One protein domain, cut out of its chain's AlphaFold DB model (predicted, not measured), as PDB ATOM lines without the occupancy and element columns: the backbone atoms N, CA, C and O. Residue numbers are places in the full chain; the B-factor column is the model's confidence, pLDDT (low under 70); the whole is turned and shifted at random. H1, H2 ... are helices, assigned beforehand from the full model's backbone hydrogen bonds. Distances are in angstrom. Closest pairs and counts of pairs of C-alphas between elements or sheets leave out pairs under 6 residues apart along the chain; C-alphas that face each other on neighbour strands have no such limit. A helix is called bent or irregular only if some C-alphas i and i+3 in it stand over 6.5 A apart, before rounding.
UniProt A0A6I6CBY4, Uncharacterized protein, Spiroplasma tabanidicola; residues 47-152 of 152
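What this domain is: This is residues 47 to 152 of the 152 residues of an uncharacterized protein of Spiroplasma tabanidicola (UniProt A0A6I6CBY4). Two helical hairpins pack together: long H2 lies in the middle, H1 along one side, the H3-H4 pair on the other. The printed part has 106 residues, with four named helices, H1 to H4 in order, and no named strand: all helix. It is compact, radius of gyration of the C-alphas 13.6 A, spanning 36 by 31 by 18 A.

Where its parts are: H1, residues 47 to 69, 32.7 A, begins at C-alpha 47 (-39.032, 47.486, -11.114). H2, 74 to 101, 32.9 A, is irregular: C-alphas 97 and 100 are 9.2 A apart. H3, 114 to 131, measures 25.6 A. H4, 133 to 151, 23.9 A, is irregular, C-alphas 138 and 141 being 7.6 A apart, and ends at C-alpha 151 (-14.424, 46.488, -18.943).

How they stand to each other: H1 and H2, a hairpin, touch at a steep tilt of 40 degrees, opposite ways; the closest C-alphas, of Glu 64 and Cys 80, are 6.2 A apart. H2, H3 and H4 form an up and down bundle, each running against the one before. H2 touches H4 with residues 74 to 85 alone, closest C-alphas Val 78 and Val 135, 5.7 A. H3 and H4, a hairpin, touch, closest C-alphas Lys 129 and Tyr 136, 5.5 A. H1 is apart from H3 and H4. Every O i to N i+4 pair is within hydrogen-bond range in H3; 17 of 19 are in H1, 21 of 24 in H2, 12 of 15 in H4.

The domain as a whole: The farthest C-alphas, of Glu 71 and Lys 152, are 38.6 A apart. The printed part has no cut; the H2 to H3 link, residues 102 to 113, is long. No printed residue has pLDDT under 70.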
ATOM      1  N   ASP A  47     -38.286  47.377 -12.370       93.62
ATOM      2  CA  ASP A  47     -39.032  47.486 -11.114       93.62
ATOM      3  C   ASP A  47     -38.478  46.548 -10.026       93.62
ATOM      4  O   ASP A  47     -38.351  46.958  -8.871       93.62
ATOM      5  N   GLU A  48     -38.077  45.321 -10.376       95.50
ATOM      6  CA  GLU A  48     -37.427  44.390  -9.441       95.50
ATOM      7  C   GLU A  48     -36.040  44.881  -9.014       95.50
ATOM      8  O   GLU A  48     -35.676  44.783  -7.839       95.50
ATOM      9  N   LEU A  49     -35.272  45.442  -9.951       94.50
ATOM     10  CA  LEU A  49     -33.968  46.027  -9.670       94.50
ATOM     11  C   LEU A  49     -34.106  47.219  -8.720       94.50
ATOM     12  O   LEU A  49     -33.379  47.284  -7.733       94.50
ATOM     13  N   VAL A  50     -35.061  48.117  -8.968       94.94
ATOM     14  CA  VAL A  50     -35.357  49.272  -8.105       94.94
ATOM     15  C   VAL A  50     -35.839  48.822  -6.724       94.94
ATOM     16  O   VAL A  50     -35.419  49.391  -5.716       94.94
ATOM     17  N   ALA A  51     -36.695  47.801  -6.645       95.88
ATOM     18  CA  ALA A  51     -37.177  47.270  -5.370       95.88
ATOM     19  C   ALA A  51     -36.034  46.680  -4.532       95.88
ATOM     20  O   ALA A  51     -35.871  47.041  -3.365       95.88
ATOM     21  N   LYS A  52     -35.194  45.834  -5.139       95.94
ATOM     22  CA  LYS A  52     -34.036  45.235  -4.464       95.94
ATOM     23  C   LYS A  52     -32.981  46.281  -4.104       95.94
ATOM     24  O   LYS A  52     -32.373  46.206  -3.041       95.94
ATOM     25  N   HIS A  53     -32.801  47.286  -4.954       95.12
ATOM     26  CA  HIS A  53     -31.936  48.424  -4.681       95.12
ATOM     27  C   HIS A  53     -32.371  49.172  -3.416       95.12
ATOM     28  O   HIS A  53     -31.551  49.396  -2.528       95.12
ATOM     29  N   LYS A  54     -33.665  49.497  -3.293       95.50
ATOM     30  CA  LYS A  54     -34.235  50.139  -2.096       95.50
ATOM     31  C   LYS A  54     -34.037  49.292  -0.844       95.50
ATOM     32  O   LYS A  54     -33.548  49.800   0.157       95.50
ATOM     33  N   GLU A  55     -34.335  47.996  -0.925       95.75
ATOM     34  CA  GLU A  55     -34.145  47.071   0.199       95.75
ATOM     35  C   GLU A  55     -32.689  47.046   0.690       95.75
ATOM     36  O   GLU A  55     -32.420  47.034   1.892       95.75
ATOM     37  N   MET A  56     -31.733  47.041  -0.241       95.88
ATOM     38  CA  MET A  56     -30.312  47.059   0.096       95.88
ATOM     39  C   MET A  56     -29.867  48.418   0.634       95.88
ATOM     40  O   MET A  56     -29.059  48.457   1.558       95.88
ATOM     41  N   LEU A  57     -30.416  49.519   0.116       94.94
ATOM     42  CA  LEU A  57     -30.119  50.869   0.590       94.94
ATOM     43  C   LEU A  57     -30.586  51.061   2.042       94.94
ATOM     44  O   LEU A  57     -29.829  51.579   2.860       94.94
ATOM     45  N   ASP A  58     -31.775  50.559   2.386       94.69
ATOM     46  CA  ASP A  58     -32.330  50.623   3.747       94.69
ATOM     47  C   ASP A  58     -31.460  49.884   4.780       94.69
ATOM     48  O   ASP A  58     -31.407  50.269   5.950       94.69
ATOM     49  N   LYS A  59     -30.749  48.833   4.354       95.56
ATOM     50  CA  LYS A  59     -29.778  48.098   5.185       95.56
ATOM     51  C   LYS A  59     -28.415  48.783   5.220       95.56
ATOM     52  O   LYS A  59     -27.757  48.791   6.260       95.56
ATOM     53  N   TYR A  60     -28.001  49.348   4.091       95.25
ATOM     54  CA  TYR A  60     -26.701  49.976   3.926       95.25
ATOM     55  C   TYR A  60     -26.569  51.255   4.746       95.25
ATOM     56  O   TYR A  60     -25.624  51.367   5.513       95.25
ATOM     57  N   VAL A  61     -27.526  52.183   4.664       93.88
ATOM     58  CA  VAL A  61     -27.452  53.492   5.341       93.88
ATOM     59  C   VAL A  61     -27.154  53.395   6.851       93.88
ATOM     60  O   VAL A  61     -26.240  54.074   7.327       93.88
ATOM     61  N   PRO A  62     -27.860  52.570   7.655       94.38
ATOM     62  CA  PRO A  62     -27.524  52.438   9.073       94.38
ATOM     63  C   PRO A  62     -26.169  51.752   9.306       94.38
ATOM     64  O   PRO A  62     -25.488  52.082  10.276       94.38
ATOM     65  N   LEU A  63     -25.768  50.819   8.440       95.19
ATOM     66  CA  LEU A  63     -24.481  50.130   8.541       95.19
ATOM     67  C   LEU A  63     -23.308  51.053   8.183       95.19
ATOM     68  O   LEU A  63     -22.323  51.085   8.916       95.19
ATOM     69  N   GLU A  64     -23.437  51.838   7.116       94.00
ATOM     70  CA  GLU A  64     -22.489  52.875   6.707       94.00
ATOM     71  C   GLU A  64     -22.248  53.841   7.864       94.00
ATOM     72  O   GLU A  64     -21.104  54.096   8.229       94.00
ATOM     73  N   LYS A  65     -23.316  54.280   8.538       93.88
ATOM     74  CA  LYS A  65     -23.196  55.132   9.723       93.88
ATOM     75  C   LYS A  65     -22.377  54.483  10.844       93.88
ATOM     76  O   LYS A  65     -21.560  55.153  11.463       93.88
ATOM     77  N   ILE A  66     -22.566  53.191  11.114       95.00
ATOM     78  CA  ILE A  66     -21.756  52.466  12.110       95.00
ATOM     79  C   ILE A  66     -20.291  52.399  11.670       95.00
ATOM     80  O   ILE A  66     -19.398  52.535  12.504       95.00
ATOM     81  N   VAL A  67     -20.045  52.184  10.376       92.69
ATOM     82  CA  VAL A  67     -18.692  52.073   9.829       92.69
ATOM     83  C   VAL A  67     -17.945  53.406   9.853       92.69
ATOM     84  O   VAL A  67     -16.756  53.414  10.159       92.69
ATOM     85  N   VAL A  68     -18.638  54.508   9.564       90.88
ATOM     86  CA  VAL A  68     -18.060  55.857   9.483       90.88
ATOM     87  C   VAL A  68     -17.949  56.519  10.858       90.88
ATOM     88  O   VAL A  68     -16.900  57.069  11.187       90.88
ATOM     89  N   ASP A  69     -19.008  56.463  11.671       93.19
ATOM     90  CA  ASP A  69     -19.101  57.228  12.924       93.19
ATOM     91  C   ASP A  69     -18.762  56.399  14.176       93.19
ATOM     92  O   ASP A  69     -18.709  56.941  15.284       93.19
ATOM     93  N   GLY A  70     -18.606  55.079  14.038       92.00
ATOM     94  CA  GLY A  70     -18.524  54.142  15.158       92.00
ATOM     95  C   GLY A  70     -17.253  53.296  15.199       92.00
ATOM     96  O   GLY A  70     -16.239  53.588  14.571       92.00
ATOM     97  N   GLU A  71     -17.327  52.208  15.968       94.62
ATOM     98  CA  GLU A  71     -16.302  51.164  16.039       94.62
ATOM     99  C   GLU A  71     -16.852  49.876  15.396       94.62
ATOM    100  O   GLU A  71     -17.338  48.988  16.102       94.62
ATOM    101  N   PRO A  72     -16.852  49.765  14.054       96.00
ATOM    102  CA  PRO A  72     -17.436  48.612  13.379       96.00
ATOM    103  C   PRO A  72     -16.602  47.347  13.610       96.00
ATOM    104  O   PRO A  72     -15.364  47.389  13.682       96.00
ATOM    105  N   THR A  73     -17.260  46.189  13.633       97.56
ATOM    106  CA  THR A  73     -16.561  44.902  13.541       97.56
ATOM    107  C   THR A  73     -15.958  44.709  12.147       97.56
ATOM    108  O   THR A  73     -16.284  45.416  11.189       97.56
ATOM    109  N   PHE A  74     -15.065  43.728  12.016       95.94
ATOM    110  CA  PHE A  74     -14.514  43.358  10.716       95.94
ATOM    111  C   PHE A  74     -15.617  42.935   9.735       95.94
ATOM    112  O   PHE A  74     -15.660  43.414   8.603       95.94
ATOM    113  N   GLU A  75     -16.557  42.112  10.190       97.81
ATOM    114  CA  GLU A  75     -17.685  41.618   9.396       97.81
ATOM    115  C   GLU A  75     -18.592  42.760   8.943       97.81
ATOM    116  O   GLU A  75     -19.045  42.762   7.803       97.81
ATOM    117  N   GLN A  76     -18.811  43.765   9.795       97.38
ATOM    118  CA  GLN A  76     -19.583  44.955   9.438       97.38
ATOM    119  C   GLN A  76     -18.899  45.775   8.342       97.38
ATOM    120  O   GLN A  76     -19.573  46.219   7.415       97.38
ATOM    121  N   ARG A  77     -17.568  45.931   8.388       96.62
ATOM    122  CA  ARG A  77     -16.813  46.592   7.308       96.62
ATOM    123  C   ARG A  77     -16.900  45.814   5.995       96.62
ATOM    124  O   ARG A  77     -17.110  46.421   4.944       96.62
ATOM    125  N   VAL A  78     -16.763  44.488   6.049       97.56
ATOM    126  CA  VAL A  78     -16.888  43.608   4.874       97.56
ATOM    127  C   VAL A  78     -18.291  43.710   4.277       97.56
ATOM    128  O   VAL A  78     -18.425  43.950   3.079       97.56
ATOM    129  N   GLU A  79     -19.331  43.575   5.097       97.69
ATOM    130  CA  GLU A  79     -20.720  43.632   4.644       97.69
ATOM    131  C   GLU A  79     -21.071  45.007   4.064       97.69
ATOM    132  O   GLU A  79     -21.658  45.089   2.988       97.69
ATOM    133  N   CYS A  80     -20.627  46.090   4.709       96.00
ATOM    134  CA  CYS A  80     -20.841  47.452   4.224       96.00
ATOM    135  C   CYS A  80     -20.263  47.650   2.817       96.00
ATOM    136  O   CYS A  80     -20.934  48.182   1.935       96.00
ATOM    137  N   ASN A  81     -19.040  47.170   2.576       95.62
ATOM    138  CA  ASN A  81     -18.403  47.274   1.264       95.62
ATOM    139  C   ASN A  81     -19.064  46.356   0.217       95.62
ATOM    140  O   ASN A  81     -19.218  46.765  -0.931       95.62
ATOM    141  N   LYS A  82     -19.538  45.157   0.588       96.12
ATOM    142  CA  LYS A  82     -20.335  44.304  -0.323       96.12
ATOM    143  C   LYS A  82     -21.623  44.986  -0.762       96.12
ATOM    144  O   LYS A  82     -21.962  44.971  -1.945       96.12
ATOM    145  N   MET A  83     -22.331  45.593   0.188       96.00
ATOM    146  CA  MET A  83     -23.544  46.353  -0.097       96.00
ATOM    147  C   MET A  83     -23.245  47.542  -1.009       96.00
ATOM    148  O   MET A  83     -23.980  47.759  -1.968       96.00
ATOM    149  N   TRP A  84     -22.142  48.257  -0.772       94.81
ATOM    150  CA  TRP A  84     -21.709  49.357  -1.634       94.81
ATOM    151  C   TRP A  84     -21.441  48.906  -3.078       94.81
ATOM    152  O   TRP A  84     -21.901  49.572  -4.007       94.81
ATOM    153  N   ILE A  85     -20.773  47.762  -3.291       94.69
ATOM    154  CA  ILE A  85     -20.534  47.198  -4.636       94.69
ATOM    155  C   ILE A  85     -21.873  46.951  -5.347       94.69
ATOM    156  O   ILE A  85     -22.083  47.419  -6.468       94.69
ATOM    157  N   TYR A  86     -22.808  46.271  -4.675       94.81
ATOM    158  CA  TYR A  86     -24.137  45.996  -5.228       94.81
ATOM    159  C   TYR A  86     -24.919  47.281  -5.536       94.81
ATOM    160  O   TYR A  86     -25.508  47.412  -6.613       94.81
ATOM    161  N   LEU A  87     -24.954  48.227  -4.594       95.38
ATOM    162  CA  LEU A  87     -25.702  49.473  -4.744       95.38
ATOM    163  C   LEU A  87     -25.120  50.341  -5.860       95.38
ATOM    164  O   LEU A  87     -25.887  50.913  -6.625       95.38
ATOM    165  N   SER A  88     -23.798  50.373  -6.015       93.88
ATOM    166  CA  SER A  88     -23.136  51.074  -7.119       93.88
ATOM    167  C   SER A  88     -23.495  50.465  -8.476       93.88
ATOM    168  O   SER A  88     -23.878  51.190  -9.393       93.88
ATOM    169  N   GLU A  89     -23.454  49.135  -8.610       94.62
ATOM    170  CA  GLU A  89     -23.832  48.458  -9.860       94.62
ATOM    171  C   GLU A  89     -25.311  48.668 -10.204       94.62
ATOM    172  O   GLU A  89     -25.674  48.958 -11.346       94.62
ATOM    173  N   SER A  90     -26.190  48.499  -9.219       94.62
ATOM    174  CA  SER A  90     -27.630  48.638  -9.431       94.62
ATOM    175  C   SER A  90     -28.027  50.090  -9.688       94.62
ATOM    176  O   SER A  90     -28.846  50.319 -10.574       94.62
ATOM    177  N   ALA A  91     -27.401  51.068  -9.025       93.62
ATOM    178  CA  ALA A  91     -27.595  52.482  -9.338       93.62
ATOM    179  C   ALA A  91     -27.154  52.806 -10.770       93.62
ATOM    180  O   ALA A  91     -27.900  53.458 -11.500       93.62
ATOM    181  N   TYR A  92     -25.998  52.292 -11.205       94.00
ATOM    182  CA  TYR A  92     -25.523  52.430 -12.583       94.00
ATOM    183  C   TYR A  92     -26.527  51.854 -13.599       94.00
ATOM    184  O   TYR A  92     -26.921  52.535 -14.549       94.00
ATOM    185  N   LYS A  93     -27.006  50.623 -13.381       92.88
ATOM    186  CA  LYS A  93     -28.008  49.979 -14.250       92.88
ATOM    187  C   LYS A  93     -29.328  50.751 -14.295       92.88
ATOM    188  O   LYS A  93     -29.877  50.936 -15.377       92.88
ATOM    189  N   ILE A  94     -29.821  51.223 -13.148       93.12
ATOM    190  CA  ILE A  94     -31.040  52.040 -13.084       93.12
ATOM    191  C   ILE A  94     -30.826  53.348 -13.853       93.12
ATOM    192  O   ILE A  94     -31.643  53.671 -14.706       93.12
ATOM    193  N   CYS A  95     -29.703  54.049 -13.649       91.00
ATOM    194  CA  CYS A  95     -29.384  55.295 -14.360       91.00
ATOM    195  C   CYS A  95     -29.351  55.135 -15.879       91.00
ATOM    196  O   CYS A  95     -29.773  56.035 -16.602       91.00
ATOM    197  N   LYS A  96     -28.849  53.997 -16.367       89.50
ATOM    198  CA  LYS A  96     -28.793  53.688 -17.801       89.50
ATOM    199  C   LYS A  96     -30.173  53.513 -18.437       89.50
ATOM    200  O   LYS A  96     -30.277  53.671 -19.652       89.50
ATOM    201  N   ILE A  97     -31.191  53.168 -17.647       90.62
ATOM    202  CA  ILE A  97     -32.554  52.903 -18.118       90.62
ATOM    203  C   ILE A  97     -33.471  54.092 -17.813       90.62
ATOM    204  O   ILE A  97     -34.085  54.643 -18.722       90.62
ATOM    205  N   ASP A  98     -33.568  54.478 -16.540       90.12
ATOM    206  CA  ASP A  98     -34.401  55.572 -16.040       90.12
ATOM    207  C   ASP A  98     -33.874  56.072 -14.682       90.12
ATOM    208  O   ASP A  98     -34.198  55.536 -13.618       90.12
ATOM    209  N   ALA A  99     -33.072  57.138 -14.709       88.69
ATOM    210  CA  ALA A  99     -32.504  57.742 -13.504       88.69
ATOM    211  C   ALA A  99     -33.565  58.276 -12.522       88.69
ATOM    212  O   ALA A  99     -33.294  58.355 -11.324       88.69
ATOM    213  N   SER A 100     -34.782  58.591 -12.987       90.44
ATOM    214  CA  SER A 100     -35.863  59.082 -12.116       90.44
ATOM    215  C   SER A 100     -36.379  58.021 -11.137       90.44
ATOM    216  O   SER A 100     -37.096  58.340 -10.190       90.44
ATOM    217  N   LYS A 101     -36.013  56.751 -11.350       92.00
ATOM    218  CA  LYS A 101     -36.397  55.626 -10.492       92.00
ATOM    219  C   LYS A 101     -35.473  55.418  -9.298       92.00
ATOM    220  O   LYS A 101     -35.799  54.594  -8.436       92.00
ATOM    221  N   LEU A 102     -34.344  56.124  -9.236       90.06
ATOM    222  CA  LEU A 102     -33.458  56.047  -8.082       90.06
ATOM    223  C   LEU A 102     -34.141  56.581  -6.814       90.06
ATOM    224  O   LEU A 102     -34.940  57.516  -6.888       90.06
ATOM    225  N   PRO A 103     -33.847  56.005  -5.637       87.38
ATOM    226  CA  PRO A 103     -34.336  56.542  -4.373       87.38
ATOM    227  C   PRO A 103     -33.769  57.943  -4.102       87.38
ATOM    228  O   PRO A 103     -32.568  58.166  -4.228       87.38
ATOM    229  N   GLU A 104     -34.615  58.872  -3.653       82.25
ATOM    230  CA  GLU A 104     -34.197  60.248  -3.321       82.25
ATOM    231  C   GLU A 104     -33.188  60.314  -2.161       82.25
ATOM    232  O   GLU A 104     -32.401  61.251  -2.069       82.25
ATOM    233  N   ASN A 105     -33.209  59.325  -1.265       77.38
ATOM    234  CA  ASN A 105     -32.354  59.245  -0.079       77.38
ATOM    235  C   ASN A 105     -31.030  58.504  -0.323       77.38
ATOM    236  O   ASN A 105     -30.368  58.106   0.638       77.38
ATOM    237  N   GLN A 106     -30.661  58.260  -1.578       83.00
ATOM    238  CA  GLN A 106     -29.462  57.501  -1.885       83.00
ATOM    239  C   GLN A 106     -28.175  58.282  -1.586       83.00
ATOM    240  O   GLN A 106     -28.012  59.425  -2.000       83.00
ATOM    241  N   THR A 107     -27.234  57.622  -0.904       75.75
ATOM    242  CA  THR A 107     -25.883  58.136  -0.622       75.75
ATOM    243  C   THR A 107     -24.849  57.753  -1.686       75.75
ATOM    244  O   THR A 107     -23.778  58.350  -1.755       75.75
ATOM    245  N   ILE A 108     -25.170  56.790  -2.557       82.44
ATOM    246  CA  ILE A 108     -24.310  56.373  -3.671       82.44
ATOM    247  C   ILE A 108     -24.435  57.361  -4.826       82.44
ATOM    248  O   ILE A 108     -25.536  57.713  -5.246       82.44
ATOM    249  N   ILE A 109     -23.297  57.764  -5.381       81.56
ATOM    250  CA  ILE A 109     -23.258  58.676  -6.520       81.56
ATOM    251  C   ILE A 109     -23.849  57.963  -7.749       81.56
ATOM    252  O   ILE A 109     -23.325  56.921  -8.151       81.56
ATOM    253  N   PRO A 110     -24.913  58.500  -8.371       81.44
ATOM    254  CA  PRO A 110     -25.447  57.944  -9.603       81.44
ATOM    255  C   PRO A 110     -24.475  58.208 -10.754       81.44
ATOM    256  O   PRO A 110     -24.211  59.355 -11.111       81.44
ATOM    257  N   LEU A 111     -23.937  57.137 -11.337       87.25
ATOM    258  CA  LEU A 111     -23.033  57.195 -12.485       87.25
ATOM    259  C   LEU A 111     -23.786  56.731 -13.732       87.25
ATOM    260  O   LEU A 111     -24.473  55.711 -13.698       87.25
ATOM    261  N   ASN A 112     -23.669  57.474 -14.833       80.69
ATOM    262  CA  ASN A 112     -24.383  57.179 -16.082       80.69
ATOM    263  C   ASN A 112     -23.452  56.729 -17.223       80.69
ATOM    264  O   ASN A 112     -23.930  56.190 -18.226       80.69
ATOM    265  N   SER A 113     -22.133  56.882 -17.061       89.94
ATOM    266  CA  SER A 113     -21.123  56.391 -17.997       89.94
ATOM    267  C   SER A 113     -20.404  55.151 -17.459       89.94
ATOM    268  O   SER A 113     -20.213  54.970 -16.252       89.94
ATOM    269  N   LYS A 114     -20.016  54.256 -18.375       92.62
ATOM    270  CA  LYS A 114     -19.280  53.029 -18.034       92.62
ATOM    271  C   LYS A 114     -17.890  53.377 -17.499       92.62
ATOM    272  O   LYS A 114     -17.398  52.745 -16.568       92.62
ATOM    273  N   GLU A 115     -17.280  54.410 -18.068       93.81
ATOM    274  CA  GLU A 115     -15.952  54.910 -17.737       93.81
ATOM    275  C   GLU A 115     -15.886  55.444 -16.304       93.81
ATOM    276  O   GLU A 115     -14.976  55.075 -15.560       93.81
ATOM    277  N   GLU A 116     -16.855  56.266 -15.888       92.19
ATOM    278  CA  GLU A 116     -16.913  56.777 -14.515       92.19
ATOM    279  C   GLU A 116     -17.196  55.659 -13.514       92.19
ATOM    280  O   GLU A 116     -16.568  55.620 -12.456       92.19
ATOM    281  N   PHE A 117     -18.078  54.716 -13.860       93.06
ATOM    282  CA  PHE A 117     -18.359  53.560 -13.013       93.06
ATOM    283  C   PHE A 117     -17.109  52.699 -12.788       93.06
ATOM    284  O   PHE A 117     -16.729  52.429 -11.648       93.06
ATOM    285  N   LEU A 118     -16.394  52.348 -13.860       94.69
ATOM    286  CA  LEU A 118     -15.128  51.619 -13.764       94.69
ATOM    287  C   LEU A 118     -14.063  52.390 -12.986       94.69
ATOM    288  O   LEU A 118     -13.284  51.781 -12.250       94.69
ATOM    289  N   LYS A 119     -13.993  53.713 -13.161       94.44
ATOM    290  CA  LYS A 119     -13.072  54.557 -12.400       94.44
ATOM    291  C   LYS A 119     -13.403  54.501 -10.908       94.44
ATOM    292  O   LYS A 119     -12.503  54.245 -10.119       94.44
ATOM    293  N   SER A 120     -14.674  54.657 -10.540       93.06
ATOM    294  CA  SER A 120     -15.130  54.584  -9.149       93.06
ATOM    295  C   SER A 120     -14.794  53.239  -8.497       93.06
ATOM    296  O   SER A 120     -14.265  53.224  -7.390       93.06
ATOM    297  N   LEU A 121     -14.996  52.118  -9.201       94.81
ATOM    298  CA  LEU A 121     -14.604  50.793  -8.702       94.81
ATOM    299  C   LEU A 121     -13.089  50.675  -8.480       94.81
ATOM    300  O   LEU A 121     -12.654  50.133  -7.468       94.81
ATOM    301  N   LYS A 122     -12.275  51.168  -9.420       95.38
ATOM    302  CA  LYS A 122     -10.806  51.109  -9.320       95.38
ATOM    303  C   LYS A 122     -10.269  51.989  -8.194       95.38
ATOM    304  O   LYS A 122      -9.342  51.567  -7.504       95.38
ATOM    305  N   ASP A 123     -10.850  53.170  -8.013       95.31
ATOM    306  CA  ASP A 123     -10.516  54.067  -6.908       95.31
ATOM    307  C   ASP A 123     -10.887  53.410  -5.569       95.31
ATOM    308  O   ASP A 123     -10.024  53.276  -4.710       95.31
ATOM    309  N   ALA A 124     -12.096  52.847  -5.445       93.31
ATOM    310  CA  ALA A 124     -12.513  52.114  -4.246       93.31
ATOM    311  C   ALA A 124     -11.593  50.923  -3.924       93.31
ATOM    312  O   ALA A 124     -11.230  50.708  -2.770       93.31
ATOM    313  N   VAL A 125     -11.155  50.161  -4.936       94.81
ATOM    314  CA  VAL A 125     -10.164  49.085  -4.755       94.81
ATOM    315  C   VAL A 125      -8.844  49.627  -4.220       94.81
ATOM    316  O   VAL A 125      -8.231  48.997  -3.358       94.81
ATOM    317  N   LYS A 126      -8.369  50.753  -4.757       96.12
ATOM    318  CA  LYS A 126      -7.116  51.370  -4.324       96.12
ATOM    319  C   LYS A 126      -7.222  51.834  -2.869       96.12
ATOM    320  O   LYS A 126      -6.371  51.454  -2.068       96.12
ATOM    321  N   ASP A 127      -8.272  52.571  -2.535       93.56
ATOM    322  CA  ASP A 127      -8.481  53.112  -1.193       93.56
ATOM    323  C   ASP A 127      -8.641  51.970  -0.176       93.56
ATOM    324  O   ASP A 127      -7.952  51.934   0.841       93.56
ATOM    325  N   LEU A 128      -9.430  50.938  -0.500       93.81
ATOM    326  CA  LEU A 128      -9.628  49.788   0.386       93.81
ATOM    327  C   LEU A 128      -8.342  48.972   0.597       93.81
ATOM    328  O   LEU A 128      -8.108  48.474   1.699       93.81
ATOM    329  N   LYS A 129      -7.486  48.843  -0.427       94.69
ATOM    330  CA  LYS A 129      -6.159  48.211  -0.298       94.69
ATOM    331  C   LYS A 129      -5.251  48.962   0.667       94.69
ATOM    332  O   LYS A 129      -4.457  48.320   1.349       94.69
ATOM    333  N   GLU A 130      -5.317  50.290   0.675       94.75
ATOM    334  CA  GLU A 130      -4.464  51.143   1.506       94.75
ATOM    335  C   GLU A 130      -5.000  51.244   2.942       94.75
ATOM    336  O   GLU A 130      -4.240  51.089   3.900       94.75
ATOM    337  N   GLU A 131      -6.306  51.448   3.102       93.31
ATOM    338  CA  GLU A 131      -6.939  51.729   4.394       93.31
ATOM    339  C   GLU A 131      -7.358  50.472   5.160       93.31
ATOM    340  O   GLU A 131      -7.382  50.464   6.392       93.31
ATOM    341  N   SER A 132      -7.730  49.397   4.461       93.38
ATOM    342  CA  SER A 132      -8.222  48.160   5.078       93.38
ATOM    343  C   SER A 132      -7.833  46.913   4.269       93.38
ATOM    344  O   SER A 132      -8.713  46.215   3.751       93.38
ATOM    345  N   PRO A 133      -6.529  46.561   4.208       95.81
ATOM    346  CA  PRO A 133      -6.030  45.446   3.396       95.81
ATOM    347  C   PRO A 133      -6.750  44.115   3.657       95.81
ATOM    348  O   PRO A 133      -7.030  43.361   2.731       95.81
ATOM    349  N   GLU A 134      -7.099  43.829   4.915       96.69
ATOM    350  CA  GLU A 134      -7.806  42.599   5.294       96.69
ATOM    351  C   GLU A 134      -9.238  42.546   4.737       96.69
ATOM    352  O   GLU A 134      -9.708  41.481   4.339       96.69
ATOM    353  N   VAL A 135      -9.928  43.691   4.676       96.88
ATOM    354  CA  VAL A 135     -11.264  43.798   4.068       96.88
ATOM    355  C   VAL A 135     -11.142  43.674   2.551       96.88
ATOM    356  O   VAL A 135     -11.916  42.939   1.937       96.88
ATOM    357  N   TYR A 136     -10.134  44.312   1.948       96.88
ATOM    358  CA  TYR A 136      -9.839  44.148   0.525       96.88
ATOM    359  C   TYR A 136      -9.617  42.675   0.156       96.88
ATOM    360  O   TYR A 136     -10.198  42.194  -0.814       96.88
ATOM    361  N   GLU A 137      -8.843  41.920   0.939       97.69
ATOM    362  CA  GLU A 137      -8.575  40.511   0.640       97.69
ATOM    363  C   GLU A 137      -9.840  39.640   0.597       97.69
ATOM    364  O   GLU A 137      -9.889  38.686  -0.192       97.69
ATOM    365  N   GLN A 138     -10.865  39.989   1.385       97.88
ATOM    366  CA  GLN A 138     -12.180  39.338   1.357       97.88
ATOM    367  C   GLN A 138     -13.004  39.706   0.119       97.88
ATOM    368  O   GLN A 138     -13.824  38.902  -0.319       97.88
ATOM    369  N   LEU A 139     -12.802  40.902  -0.441       96.75
ATOM    370  CA  LEU A 139     -13.657  41.477  -1.487       96.75
ATOM    371  C   LEU A 139     -13.003  41.563  -2.862       96.75
ATOM    372  O   LEU A 139     -13.693  41.853  -3.837       96.75
ATOM    373  N   LYS A 140     -11.701  41.285  -2.979       96.31
ATOM    374  CA  LYS A 140     -10.959  41.411  -4.242       96.31
ATOM    375  C   LYS A 140     -11.635  40.683  -5.401       96.31
ATOM    376  O   LYS A 140     -11.753  41.239  -6.480       96.31
ATOM    377  N   ASN A 141     -12.177  39.490  -5.151       95.81
ATOM    378  CA  ASN A 141     -12.848  38.704  -6.182       95.81
ATOM    379  C   ASN A 141     -14.175  39.341  -6.625       95.81
ATOM    380  O   ASN A 141     -14.548  39.201  -7.786       95.81
ATOM    381  N   ASP A 142     -14.893  40.011  -5.720       94.75
ATOM    382  CA  ASP A 142     -16.147  40.696  -6.045       94.75
ATOM    383  C   ASP A 142     -15.860  41.946  -6.890       94.75
ATOM    384  O   ASP A 142     -16.497  42.159  -7.924       94.75
ATOM    385  N   PHE A 143     -14.832  42.715  -6.516       95.38
ATOM    386  CA  PHE A 143     -14.345  43.842  -7.310       95.38
ATOM    387  C   PHE A 143     -13.818  43.414  -8.681       95.38
ATOM    388  O   PHE A 143     -14.206  44.009  -9.684       95.38
ATOM    389  N   ASP A 144     -12.980  42.378  -8.747       95.00
ATOM    390  CA  ASP A 144     -12.386  41.895  -9.997       95.00
ATOM    391  C   ASP A 144     -13.469  41.433 -10.975       95.00
ATOM    392  O   ASP A 144     -13.468  41.845 -12.135       95.00
ATOM    393  N   LYS A 145     -14.453  40.655 -10.499       94.69
ATOM    394  CA  LYS A 145     -15.606  40.240 -11.313       94.69
ATOM    395  C   LYS A 145     -16.387  41.434 -11.845       94.69
ATOM    396  O   LYS A 145     -16.780  41.440 -13.010       94.69
ATOM    397  N   MET A 146     -16.628  42.438 -11.004       94.00
ATOM    398  CA  MET A 146     -17.392  43.610 -11.416       94.00
ATOM    399  C   MET A 146     -16.619  44.467 -12.419       94.00
ATOM    400  O   MET A 146     -17.167  44.866 -13.443       94.00
ATOM    401  N   ILE A 147     -15.330  44.699 -12.182       94.94
ATOM    402  CA  ILE A 147     -14.464  45.424 -13.113       94.94
ATOM    403  C   ILE A 147     -14.381  44.677 -14.446       94.94
ATOM    404  O   ILE A 147     -14.519  45.313 -15.491       94.94
ATOM    405  N   GLU A 148     -14.196  43.355 -14.441       95.25
ATOM    406  CA  GLU A 148     -14.145  42.553 -15.667       95.25
ATOM    407  C   GLU A 148     -15.449  42.667 -16.465       95.25
ATOM    408  O   GLU A 148     -15.409  42.935 -17.666       95.25
ATOM    409  N   LYS A 149     -16.597  42.529 -15.790       93.31
ATOM    410  CA  LYS A 149     -17.930  42.612 -16.401       93.31
ATOM    411  C   LYS A 149     -18.142  43.906 -17.185       93.31
ATOM    412  O   LYS A 149     -18.713  43.867 -18.266       93.31
ATOM    413  N   TYR A 150     -17.685  45.037 -16.654       91.06
ATOM    414  CA  TYR A 150     -17.906  46.349 -17.269       91.06
ATOM    415  C   TYR A 150     -16.719  46.861 -18.094       91.06
ATOM    416  O   TYR A 150     -16.828  47.911 -18.723       91.06
ATOM    417  N   SER A 151     -15.592  46.144 -18.113       89.62
ATOM    418  CA  SER A 151     -14.424  46.488 -18.943       89.62
ATOM    419  C   SER A 151     -14.490  45.914 -20.361       89.62
ATOM    420  O   SER A 151     -13.680  46.307 -21.199       89.62
ATOM    421  N   LYS A 152     -15.423  44.993 -20.617       77.94
ATOM    422  CA  LYS A 152     -15.774  44.498 -21.955       77.94
ATOM    423  C   LYS A 152     -16.688  45.508 -22.656       77.94
ATOM    424  O   LYS A 152     -16.527  45.683 -23.878       77.94
TER     425      LYS A 152